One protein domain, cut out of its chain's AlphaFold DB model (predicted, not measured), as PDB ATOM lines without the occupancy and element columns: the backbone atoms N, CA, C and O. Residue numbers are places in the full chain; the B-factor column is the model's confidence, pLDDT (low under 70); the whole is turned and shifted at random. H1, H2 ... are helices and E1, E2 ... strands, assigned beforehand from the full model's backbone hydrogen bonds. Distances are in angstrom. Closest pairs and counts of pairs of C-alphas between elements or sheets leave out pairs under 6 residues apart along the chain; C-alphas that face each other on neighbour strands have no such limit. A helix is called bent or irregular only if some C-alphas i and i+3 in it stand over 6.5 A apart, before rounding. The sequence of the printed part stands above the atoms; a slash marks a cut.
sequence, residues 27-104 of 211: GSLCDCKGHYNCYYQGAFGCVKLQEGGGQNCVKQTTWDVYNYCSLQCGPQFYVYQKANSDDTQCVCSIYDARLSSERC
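What this domain is: This is residues 27 to 104 of the 211 residues of an uncharacterized protein of Pseudocercospora musae (UniProt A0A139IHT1). Five antiparallel strands curl into a small, nearly closed barrel, with H1 packed outside E2 and E3 at one end of the longest axis and H2 packed outside E4 and E5 at the other. It is a folded sheet, bent back on itself into two leaves: E1 and E2 face E4 and E5, with E3 as the hinge. The printed part has 78 residues, with three named helices and five named strands in the chain order E1 H1 E2 E3 H2 E4 E5 H3; the sheet order is E1 E2 E3 E4 E5 and the class is mixed. The whole is compact, with a radius of gyration of the C-alphas of 11.3 A and spans of 31 by 23 by 22 A.

Where its parts are: E1, residues 27 to 29, begins at C-alpha 27 (161.292, 160.166, 196.681). H1 is residues 32 to 39, 10.2 A; E2 45 to 49, 13.2 A; E3 54 to 60, 19.0 A; H2 63 to 73, 15.0 A; E4 78 to 82, 13.0 A; E5 90 to 93, 9.7 A. H3, residues 99 to 102, ends at C-alpha 102 (158.929, 148.558, 184.700).

How they stand to each other: Between the antiparallel neighbour strands E1 and E2, N 28 and O 48 are within hydrogen-bond range at 2.8 A. In the hairpin E2 and E3, N 47 and O 56 are 2.9 A apart; between E3 and E4, N 59 and O 81, 2.9 A; in the hairpin E4 and E5, N 80 and O 91, 2.9 A. The closest C-alphas of edge strands E1 and E5, Gly 27 and Ser 93, are 4.5 A apart. H1 is on the sheet at a height of 8.3 A, its C-alpha 38 5.0 A from C-alpha 57. H2 is on it at 8.4 A, across the strands, its C-alpha 69 5.5 A from C-alpha 90. H3 only grazes the sheet with residues 99 to 101 and touches H1, C-alphas 35 and 100 being 6.1 A apart. H1 and H2 are apart. Every O i to N i+4 pair is within range in H1, 5 of 7 in H2; H3 is too short for one.

The domain as a whole: The C-alphas farthest apart, Lys 33 and Asp 64, are 31.0 A apart. The printed part has no cut and no long link. Mean pLDDT of the printed part is 77.6; residues 27, 50 to 53, 75 to 76, 94 and 101 to 104 are under 70.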
ATOM      1  N   GLY A  27     161.343 161.603 196.810       64.88
ATOM      2  CA  GLY A  27     161.292 160.166 196.681       64.88
ATOM      3  C   GLY A  27     162.119 159.619 195.522       64.88
ATOM      4  O   GLY A  27     162.197 160.210 194.445       64.88
ATOM      5  N   SER A  28     162.708 158.453 195.753       74.50
ATOM      6  CA  SER A  28     163.400 157.600 194.782       74.50
ATOM      7  C   SER A  28     162.505 156.438 194.331       74.50
ATOM      8  O   SER A  28     161.394 156.266 194.835       74.50
ATOM      9  N   LEU A  29     162.987 155.617 193.396       80.62
ATOM     10  CA  LEU A  29     162.286 154.401 192.985       80.62
ATOM     11  C   LEU A  29     162.147 153.418 194.155       80.62
ATOM     12  O   LEU A  29     163.082 153.198 194.929       80.62
ATOM     13  N   CYS A  30     160.981 152.792 194.251       82.44
ATOM     14  CA  CYS A  30     160.766 151.650 195.127       82.44
ATOM     15  C   CYS A  30     161.554 150.415 194.686       82.44
ATOM     16  O   CYS A  30     161.851 150.238 193.502       82.44
ATOM     17  N   ASP A  31     161.844 149.538 195.650       81.50
ATOM     18  CA  ASP A  31     162.248 148.170 195.350       81.50
ATOM     19  C   ASP A  31     161.034 147.342 194.902       81.50
ATOM     20  O   ASP A  31     159.876 147.747 195.045       81.50
ATOM     21  N   CYS A  32     161.290 146.153 194.359       79.56
ATOM     22  CA  CYS A  32     160.212 145.336 193.814       79.56
ATOM     23  C   CYS A  32     159.222 144.849 194.865       79.56
ATOM     24  O   CYS A  32     158.042 144.699 194.561       79.56
ATOM     25  N   LYS A  33     159.656 144.669 196.116       82.12
ATOM     26  CA  LYS A  33     158.753 144.275 197.196       82.12
ATOM     27  C   LYS A  33     157.754 145.391 197.502       82.12
ATOM     28  O   LYS A  33     156.561 145.119 197.611       82.12
ATOM     29  N   GLY A  34     158.214 146.637 197.611       83.81
ATOM     30  CA  GLY A  34     157.326 147.778 197.819       83.81
ATOM     31  C   GLY A  34     156.457 148.062 196.603       83.81
ATOM     32  O   GLY A  34     155.262 148.299 196.766       83.81
ATOM     33  N   HIS A  35     157.005 147.935 195.392       84.62
ATOM     34  CA  HIS A  35     156.214 148.057 194.171       84.62
ATOM     35  C   HIS A  35     155.044 147.057 194.140       84.62
ATOM     36  O   HIS A  35     153.901 147.485 193.987       84.62
ATOM     37  N   TYR A  36     155.285 145.755 194.362       79.81
ATOM     38  CA  TYR A  36     154.199 144.765 194.379       79.81
ATOM     39  C   TYR A  36     153.180 145.035 195.476       79.81
ATOM     40  O   TYR A  36     151.982 144.936 195.225       79.81
ATOM     41  N   ASN A  37     153.631 145.426 196.671       82.75
ATOM     42  CA  ASN A  37     152.717 145.801 197.747       82.75
ATOM     43  C   ASN A  37     151.777 146.938 197.327       82.75
ATOM     44  O   ASN A  37     150.604 146.911 197.686       82.75
ATOM     45  N   CYS A  38     152.267 147.912 196.559       84.19
ATOM     46  CA  CYS A  38     151.454 149.012 196.052       84.19
ATOM     47  C   CYS A  38     150.555 148.601 194.885       84.19
ATOM     48  O   CYS A  38     149.395 149.009 194.836       84.19
ATOM     49  N   TYR A  39     151.044 147.737 193.996       82.62
ATOM     50  CA  TYR A  39     150.251 147.174 192.906       82.62
ATOM     51  C   TYR A  39     149.039 146.383 193.425       82.62
ATOM     52  O   TYR A  39     147.915 146.623 192.990       82.62
ATOM     53  N   TYR A  40     149.227 145.504 194.420       79.56
ATOM     54  CA  TYR A  40     148.127 144.741 195.035       79.56
ATOM     55  C   TYR A  40     147.110 145.616 195.777       79.56
ATOM     56  O   TYR A  40     145.984 145.188 196.014       79.56
ATOM     57  N   GLN A  41     147.493 146.843 196.118       81.06
ATOM     58  CA  GLN A  41     146.626 147.846 196.726       81.06
ATOM     59  C   GLN A  41     145.928 148.751 195.695       81.06
ATOM     60  O   GLN A  41     145.258 149.707 196.086       81.06
ATOM     61  N   GLY A  42     146.092 148.482 194.395       75.69
ATOM     62  CA  GLY A  42     145.498 149.277 193.318       75.69
ATOM     63  C   GLY A  42     146.101 150.677 193.171       75.69
ATOM     64  O   GLY A  42     145.445 151.573 192.642       75.69
ATOM     65  N   ALA A  43     147.323 150.898 193.664       85.69
ATOM     66  CA  ALA A  43     148.005 152.180 193.536       85.69
ATOM     67  C   ALA A  43     148.542 152.397 192.109       85.69
ATOM     68  O   ALA A  43     148.790 151.451 191.364       85.69
ATOM     69  N   PHE A  44     148.773 153.659 191.742       81.00
ATOM     70  CA  PHE A  44     149.364 154.037 190.452       81.00
ATOM     71  C   PHE A  44     150.839 153.629 190.350       81.00
ATOM     72  O   PHE A  44     151.312 153.253 189.282       81.00
ATOM     73  N   GLY A  45     151.563 153.723 191.463       86.31
ATOM     74  CA  GLY A  45     152.981 153.409 191.526       86.31
ATOM     75  C   GLY A  45     153.497 153.407 192.958       86.31
ATOM     76  O   GLY A  45     152.723 153.432 193.920       86.31
ATOM     77  N   CYS A  46     154.819 153.375 193.094       86.69
ATOM     78  CA  CYS A  46     155.481 153.378 194.389       86.69
ATOM     79  C   CYS A  46     156.651 154.360 194.383       86.69
ATOM     80  O   CYS A  46     157.431 154.399 193.434       86.69
ATOM     81  N   VAL A  47     156.776 155.123 195.466       87.56
ATOM     82  CA  VAL A  47     157.855 156.086 195.686       87.56
ATOM     83  C   VAL A  47     158.509 155.822 197.043       87.56
ATOM     84  O   VAL A  47     157.834 155.740 198.068       87.56
ATOM     85  N   LYS A  48     159.836 155.691 197.079       82.81
ATOM     86  CA  LYS A  48     160.617 155.500 198.308       82.81
ATOM     87  C   LYS A  48     161.148 156.831 198.824       82.81
ATOM     88  O   LYS A  48     162.055 157.404 198.224       82.81
ATOM     89  N   LEU A  49     160.634 157.285 199.959       79.94
ATOM     90  CA  LEU A  49     161.024 158.550 200.581       79.94
ATOM     91  C   LEU A  49     162.439 158.442 201.170       79.94
ATOM     92  O   LEU A  49     162.762 157.441 201.813       79.94
ATOM     93  N   GLN A  50     163.285 159.449 200.934       65.56
ATOM     94  CA  GLN A  50     164.702 159.402 201.324       65.56
ATOM     95  C   GLN A  50     164.930 159.601 202.835       65.56
ATOM     96  O   GLN A  50     165.803 158.950 203.407       65.56
ATOM     97  N   GLU A  51     164.107 160.404 203.513       63.75
ATOM     98  CA  GLU A  51     164.251 160.720 204.947       63.75
ATOM     99  C   GLU A  51     163.453 159.762 205.851       63.75
ATOM    100  O   GLU A  51     162.560 160.153 206.595       63.75
ATOM    101  N   GLY A  52     163.723 158.457 205.760       59.56
ATOM    102  CA  GLY A  52     163.174 157.465 206.700       59.56
ATOM    103  C   GLY A  52     161.688 157.106 206.525       59.56
ATOM    104  O   GLY A  52     161.211 156.184 207.180       59.56
ATOM    105  N   GLY A  53     160.974 157.751 205.599       66.44
ATOM    106  CA  GLY A  53     159.545 157.512 205.338       66.44
ATOM    107  C   GLY A  53     159.208 156.199 204.614       66.44
ATOM    108  O   GLY A  53     158.033 155.887 204.427       66.44
ATOM    109  N   GLY A  54     160.210 155.415 204.206       79.62
ATOM    110  CA  GLY A  54     160.008 154.104 203.587       79.62
ATOM    111  C   GLY A  54     159.345 154.159 202.205       79.62
ATOM    112  O   GLY A  54     159.341 155.181 201.517       79.62
ATOM    113  N   GLN A  55     158.827 153.015 201.763       85.06
ATOM    114  CA  GLN A  55     158.162 152.873 200.465       85.06
ATOM    115  C   GLN A  55     156.689 153.237 200.590       85.06
ATOM    116  O   GLN A  55     155.974 152.653 201.401       85.06
ATOM    117  N   ASN A  56     156.253 154.200 199.787       86.06
ATOM    118  CA  ASN A  56     154.915 154.761 199.831       86.06
ATOM    119  C   ASN A  56     154.206 154.483 198.515       86.06
ATOM    120  O   ASN A  56     154.715 154.775 197.432       86.06
ATOM    121  N   CYS A  57     153.010 153.924 198.624       89.75
ATOM    122  CA  CYS A  57     152.131 153.739 197.488       89.75
ATOM    123  C   CYS A  57     151.535 155.080 197.111       89.75
ATOM    124  O   CYS A  57     151.133 155.844 197.988       89.75
ATOM    125  N   VAL A  58     151.478 155.369 195.818       89.44
ATOM    126  CA  VAL A  58     151.015 156.666 195.340       89.44
ATOM    127  C   VAL A  58     149.924 156.530 194.293       89.44
ATOM    128  O   VAL A  58     149.851 155.530 193.580       89.44
ATOM    129  N   LYS A  59     149.063 157.541 194.204       86.94
ATOM    130  CA  LYS A  59     148.048 157.699 193.161       86.94
ATOM    131  C   LYS A  59     148.340 158.952 192.342       86.94
ATOM    132  O   LYS A  59     148.931 159.911 192.845       86.94
ATOM    133  N   GLN A  60     147.907 158.934 191.087       80.62
ATOM    134  CA  GLN A  60     147.964 160.111 190.230       80.62
ATOM    135  C   GLN A  60     147.080 161.210 190.833       80.62
ATOM    136  O   GLN A  60     145.984 160.934 191.327       80.62
ATOM    137  N   THR A  61     147.582 162.438 190.858       77.00
ATOM    138  CA  THR A  61     146.845 163.582 191.396       77.00
ATOM    139  C   THR A  61     145.731 163.990 190.435       77.00
ATOM    140  O   THR A  61     145.873 163.898 189.216       77.00
ATOM    141  N   THR A  62     144.594 164.430 190.976       76.56
ATOM    142  CA  THR A  62     143.609 165.180 190.186       76.56
ATOM    143  C   THR A  62     144.167 166.569 189.882       76.56
ATOM    144  O   THR A  62     145.087 167.027 190.558       76.56
ATOM    145  N   TRP A  63     143.613 167.260 188.886       71.50
ATOM    146  CA  TRP A  63     144.113 168.570 188.450       71.50
ATOM    147  C   TRP A  63     144.256 169.594 189.592       71.50
ATOM    148  O   TRP A  63     145.279 170.270 189.700       71.50
ATOM    149  N   ASP A  64     143.279 169.648 190.499       72.88
ATOM    150  CA  ASP A  64     143.294 170.572 191.642       72.88
ATOM    151  C   ASP A  64     144.442 170.268 192.617       72.88
ATOM    152  O   ASP A  64     145.107 171.169 193.129       72.88
ATOM    153  N   VAL A  65     144.722 168.982 192.830       74.94
ATOM    154  CA  VAL A  65     145.819 168.515 193.684       74.94
ATOM    155  C   VAL A  65     147.165 168.702 192.992       74.94
ATOM    156  O   VAL A  65     148.142 169.049 193.650       74.94
ATOM    157  N   TYR A  66     147.227 168.498 191.676       76.50
ATOM    158  CA  TYR A  66     148.437 168.706 190.893       76.50
ATOM    159  C   TYR A  66     148.932 170.145 191.038       76.50
ATOM    160  O   TYR A  66     150.094 170.337 191.374       76.50
ATOM    161  N   ASN A  67     148.054 171.141 190.873       71.69
ATOM    162  CA  ASN A  67     148.424 172.553 191.017       71.69
ATOM    163  C   ASN A  67     148.898 172.899 192.432       71.69
ATOM    164  O   ASN A  67     149.851 173.653 192.602       71.69
ATOM    165  N   TYR A  68     148.260 172.337 193.458       79.75
ATOM    166  CA  TYR A  68     148.697 172.533 194.837       79.75
ATOM    167  C   TYR A  68     150.063 171.885 195.112       79.75
ATOM    168  O   TYR A  68     150.941 172.510 195.706       79.75
ATOM    169  N   CYS A  69     150.268 170.645 194.660       76.25
ATOM    170  CA  CYS A  69     151.496 169.901 194.914       76.25
ATOM    171  C   CYS A  69     152.672 170.347 194.044       76.25
ATOM    172  O   CYS A  69     153.807 170.311 194.509       76.25
ATOM    173  N   SER A  70     152.435 170.803 192.814       76.69
ATOM    174  CA  SER A  70     153.488 171.318 191.931       76.69
ATOM    175  C   SER A  70     154.119 172.595 192.487       76.69
ATOM    176  O   SER A  70     155.332 172.762 192.388       76.69
ATOM    177  N   LEU A  71     153.335 173.439 193.168       74.69
ATOM    178  CA  LEU A  71     153.842 174.611 193.890       74.69
ATOM    179  C   LEU A  71     154.742 174.241 195.080       74.69
ATOM    180  O   LEU A  71     155.621 175.021 195.437       74.69
ATOM    181  N   GLN A  72     154.535 173.073 195.697       78.56
ATOM    182  CA  GLN A  72     155.347 172.615 196.830       78.56
ATOM    183  C   GLN A  72     156.589 171.849 196.398       78.56
ATOM    184  O   GLN A  72     157.658 172.035 196.972       78.56
ATOM    185  N   CYS A  73     156.441 170.978 195.404       73.00
ATOM    186  CA  CYS A  73     157.533 170.153 194.920       73.00
ATOM    187  C   CYS A  73     158.480 170.953 194.019       73.00
ATOM    188  O   CYS A  73     159.688 170.759 194.076       73.00
ATOM    189  N   GLY A  74     157.951 171.885 193.224       70.25
ATOM    190  CA  GLY A  74     158.681 172.567 192.162       70.25
ATOM    191  C   GLY A  74     158.522 171.867 190.805       70.25
ATOM    192  O   GLY A  74     158.103 170.708 190.740       70.25
ATOM    193  N   PRO A  75     158.851 172.563 189.701       66.31
ATOM    194  CA  PRO A  75     158.541 172.113 188.342       66.31
ATOM    195  C   PRO A  75     159.337 170.877 187.895       66.31
ATOM    196  O   PRO A  75     158.912 170.185 186.976       66.31
ATOM    197  N   GLN A  76     160.471 170.578 188.534       60.97
ATOM    198  CA  GLN A  76     161.331 169.442 188.177       60.97
ATOM    199  C   GLN A  76     160.908 168.085 188.772       60.97
ATOM    200  O   GLN A  76     161.629 167.102 188.604       60.97
ATOM    201  N   PHE A  77     159.788 168.009 189.493       70.81
ATOM    202  CA  PHE A  77     159.355 166.777 190.154       70.81
ATOM    203  C   PHE A  77     158.001 166.299 189.641       70.81
ATOM    204  O   PHE A  77     157.073 167.078 189.430       70.81
ATOM    205  N   TYR A  78     157.857 164.983 189.557       78.94
ATOM    206  CA  TYR A  78     156.555 164.346 189.523       78.94
ATOM    207  C   TYR A  78     155.880 164.488 190.883       78.94
ATOM    208  O   TYR A  78     156.511 164.325 191.933       78.94
ATOM    209  N   VAL A  79     154.582 164.770 190.853       84.06
ATOM    210  CA  VAL A  79     153.796 165.016 192.059       84.06
ATOM    211  C   VAL A  79     152.690 163.991 192.200       84.06
ATOM    212  O   VAL A  79     151.893 163.760 191.288       84.06
ATOM    213  N   TYR A  80     152.630 163.389 193.379       87.25
ATOM    214  CA  TYR A  80     151.661 162.362 193.705       87.25
ATOM    215  C   TYR A  80     150.996 162.620 195.054       87.25
ATOM    216  O   TYR A  80     151.479 163.403 195.870       87.25
ATOM    217  N   GLN A  81     149.904 161.907 195.312       85.69
ATOM    218  CA  GLN A  81     149.374 161.729 196.663       85.69
ATOM    219  C   GLN A  81     149.620 160.304 197.132       85.69
ATOM    220  O   GLN A  81     149.644 159.379 196.314       85.69
ATOM    221  N   LYS A  82     149.722 160.106 198.449       86.00
ATOM    222  CA  LYS A  82     149.713 158.762 199.028       86.00
ATOM    223  C   LYS A  82     148.405 158.052 198.650       86.00
ATOM    224  O   LYS A  82     147.308 158.605 198.746       86.00
ATOM    225  N   ALA A  83     148.526 156.829 198.149       84.19
ATOM    226  CA  ALA A  83     147.392 155.955 197.897       84.19
ATOM    227  C   ALA A  83     146.897 155.378 199.227       84.19
ATOM    228  O   ALA A  83     147.704 155.089 200.109       84.19
ATOM    229  N   ASN A  84     145.581 155.188 199.350       80.56
ATOM    230  CA  ASN A  84     144.940 154.565 200.517       80.56
ATOM    231  C   ASN A  84     145.322 155.205 201.865       80.56
ATOM    232  O   ASN A  84     145.402 154.523 202.883       80.56
ATOM    233  N   SER A  85     145.563 156.515 201.856       81.38
ATOM    234  CA  SER A  85     145.835 157.321 203.040       81.38
ATOM    235  C   SER A  85     144.941 158.556 203.015       81.38
ATOM    236  O   SER A  85     144.729 159.135 201.946       81.38
ATOM    237  N   ASP A  86     144.457 158.968 204.186       77.50
ATOM    238  CA  ASP A  86     143.769 160.256 204.380       77.50
ATOM    239  C   ASP A  86     144.761 161.431 204.422       77.50
ATOM    240  O   ASP A  86     144.377 162.599 204.469       77.50
ATOM    241  N   ASP A  87     146.054 161.114 204.401       78.88
ATOM    242  CA  ASP A  87     147.136 162.077 204.333       78.88
ATOM    243  C   ASP A  87     147.153 162.789 202.973       78.88
ATOM    244  O   ASP A  87     147.375 162.183 201.920       78.88
ATOM    245  N   THR A  88     146.926 164.100 203.010       74.31
ATOM    246  CA  THR A  88     146.924 164.981 201.840       74.31
ATOM    247  C   THR A  88     148.314 165.502 201.481       74.31
ATOM    248  O   THR A  88     148.434 166.294 200.543       74.31
ATOM    249  N   GLN A  89     149.363 165.059 202.183       80.44
ATOM    250  CA  GLN A  89     150.741 165.410 201.866       80.44
ATOM    251  C   GLN A  89     151.107 165.038 200.426       80.44
ATOM    252  O   GLN A  89     150.838 163.936 199.931       80.44
ATOM    253  N   CYS A  90     151.773 165.982 199.770       81.81
ATOM    254  CA  CYS A  90     152.325 165.799 198.443       81.81
ATOM    255  C   CYS A  90     153.565 164.907 198.517       81.81
ATOM    256  O   CYS A  90     154.467 165.125 199.324       81.81
ATOM    257  N   VAL A  91     153.615 163.901 197.651       84.50
ATOM    258  CA  VAL A  91     154.794 163.064 197.450       84.50
ATOM    259  C   VAL A  91     155.490 163.553 196.191       84.50
ATOM    260  O   VAL A  91     154.945 163.431 195.093       84.50
ATOM    261  N   CYS A  92     156.684 164.108 196.359       80.19
ATOM    262  CA  CYS A  92     157.495 164.623 195.266       80.19
ATOM    263  C   CYS A  92     158.488 163.542 194.839       80.19
ATOM    264  O   CYS A  92     159.168 162.945 195.672       80.19
ATOM    265  N   SER A  93     158.623 163.270 193.548       77.44
ATOM    266  CA  SER A  93     159.656 162.355 193.071       77.44
ATOM    267  C   SER A  93     160.327 162.892 191.827       77.44
ATOM    268  O   SER A  93     159.684 163.424 190.934       77.44
ATOM    269  N   ILE A  94     161.643 162.727 191.768       66.75
ATOM    270  CA  ILE A  94     162.420 162.991 190.552       66.75
ATOM    271  C   ILE A  94     162.197 161.910 189.484       66.75
ATOM    272  O   ILE A  94     162.646 162.062 188.357       66.75
ATOM    273  N   TYR A  95     161.524 160.813 189.837       72.81
ATOM    274  CA  TYR A  95     161.224 159.702 188.947       72.81
ATOM    275  C   TYR A  95     159.720 159.474 188.882       72.81
ATOM    276  O   TYR A  95     159.025 159.607 189.891       72.81
ATOM    277  N   ASP A  96     159.216 159.067 187.717       76.62
ATOM    278  CA  ASP A  96     157.827 158.639 187.639       76.62
ATOM    279  C   ASP A  96     157.647 157.368 188.487       76.62
ATOM    280  O   ASP A  96     158.366 156.378 188.328       76.62
ATOM    281  N   ALA A  97     156.670 157.376 189.392       76.75
ATOM    282  CA  ALA A  97     156.320 156.242 190.238       76.75
ATOM    283  C   ALA A  97     155.974 154.966 189.441       76.75
ATOM    284  O   ALA A  97     156.052 153.860 189.989       76.75
ATOM    285  N   ARG A  98     155.612 155.095 188.155       75.50
ATOM    286  CA  ARG A  98     155.421 153.967 187.229       75.50
ATOM    287  C   ARG A  98     156.707 153.228 186.902       75.50
ATOM    288  O   ARG A  98     156.636 152.017 186.697       75.50
ATOM    289  N   LEU A  99     157.860 153.893 186.926       73.88
ATOM    290  CA  LEU A  99     159.156 153.286 186.599       73.88
ATOM    291  C   LEU A  99     159.525 152.154 187.559       73.88
ATOM    292  O   LEU A  99     160.206 151.205 187.174       73.88
ATOM    293  N   SER A 100     159.038 152.203 188.800       70.25
ATOM    294  CA  SER A 100     159.170 151.078 189.727       70.25
ATOM    295  C   SER A 100     158.483 149.808 189.216       70.25
ATOM    296  O   SER A 100     158.964 148.718 189.502       70.25
ATOM    297  N   SER A 101     157.415 149.932 188.425       65.12
ATOM    298  CA  SER A 101     156.714 148.799 187.804       65.12
ATOM    299  C   SER A 101     157.522 148.175 186.677       65.12
ATOM    300  O   SER A 101     157.621 146.957 186.573       65.12
ATOM    301  N   GLU A 102     158.147 149.009 185.853       66.69
ATOM    302  CA  GLU A 102     158.929 148.558 184.700       66.69
ATOM    303  C   GLU A 102     160.223 147.859 185.116       66.69
ATOM    304  O   GLU A 102     160.683 146.932 184.453       66.69
ATOM    305  N   ARG A 103     160.796 148.261 186.254       68.88
ATOM    306  CA  ARG A 103     161.978 147.602 186.827       68.88
ATOM    307  C   ARG A 103     161.657 146.302 187.553       68.88
ATOM    308  O   ARG A 103     162.566 145.525 187.839       68.88
ATOM    309  N   CYS A 104     160.386 146.062 187.849       66.38
ATOM    310  CA  CYS A 104     159.941 144.948 188.662       66.38
ATOM    311  C   CYS A 104     159.007 144.054 187.854       66.38
ATOM    312  O   CYS A 104     157.789 144.045 188.027       66.38
TER     313      CYS A 104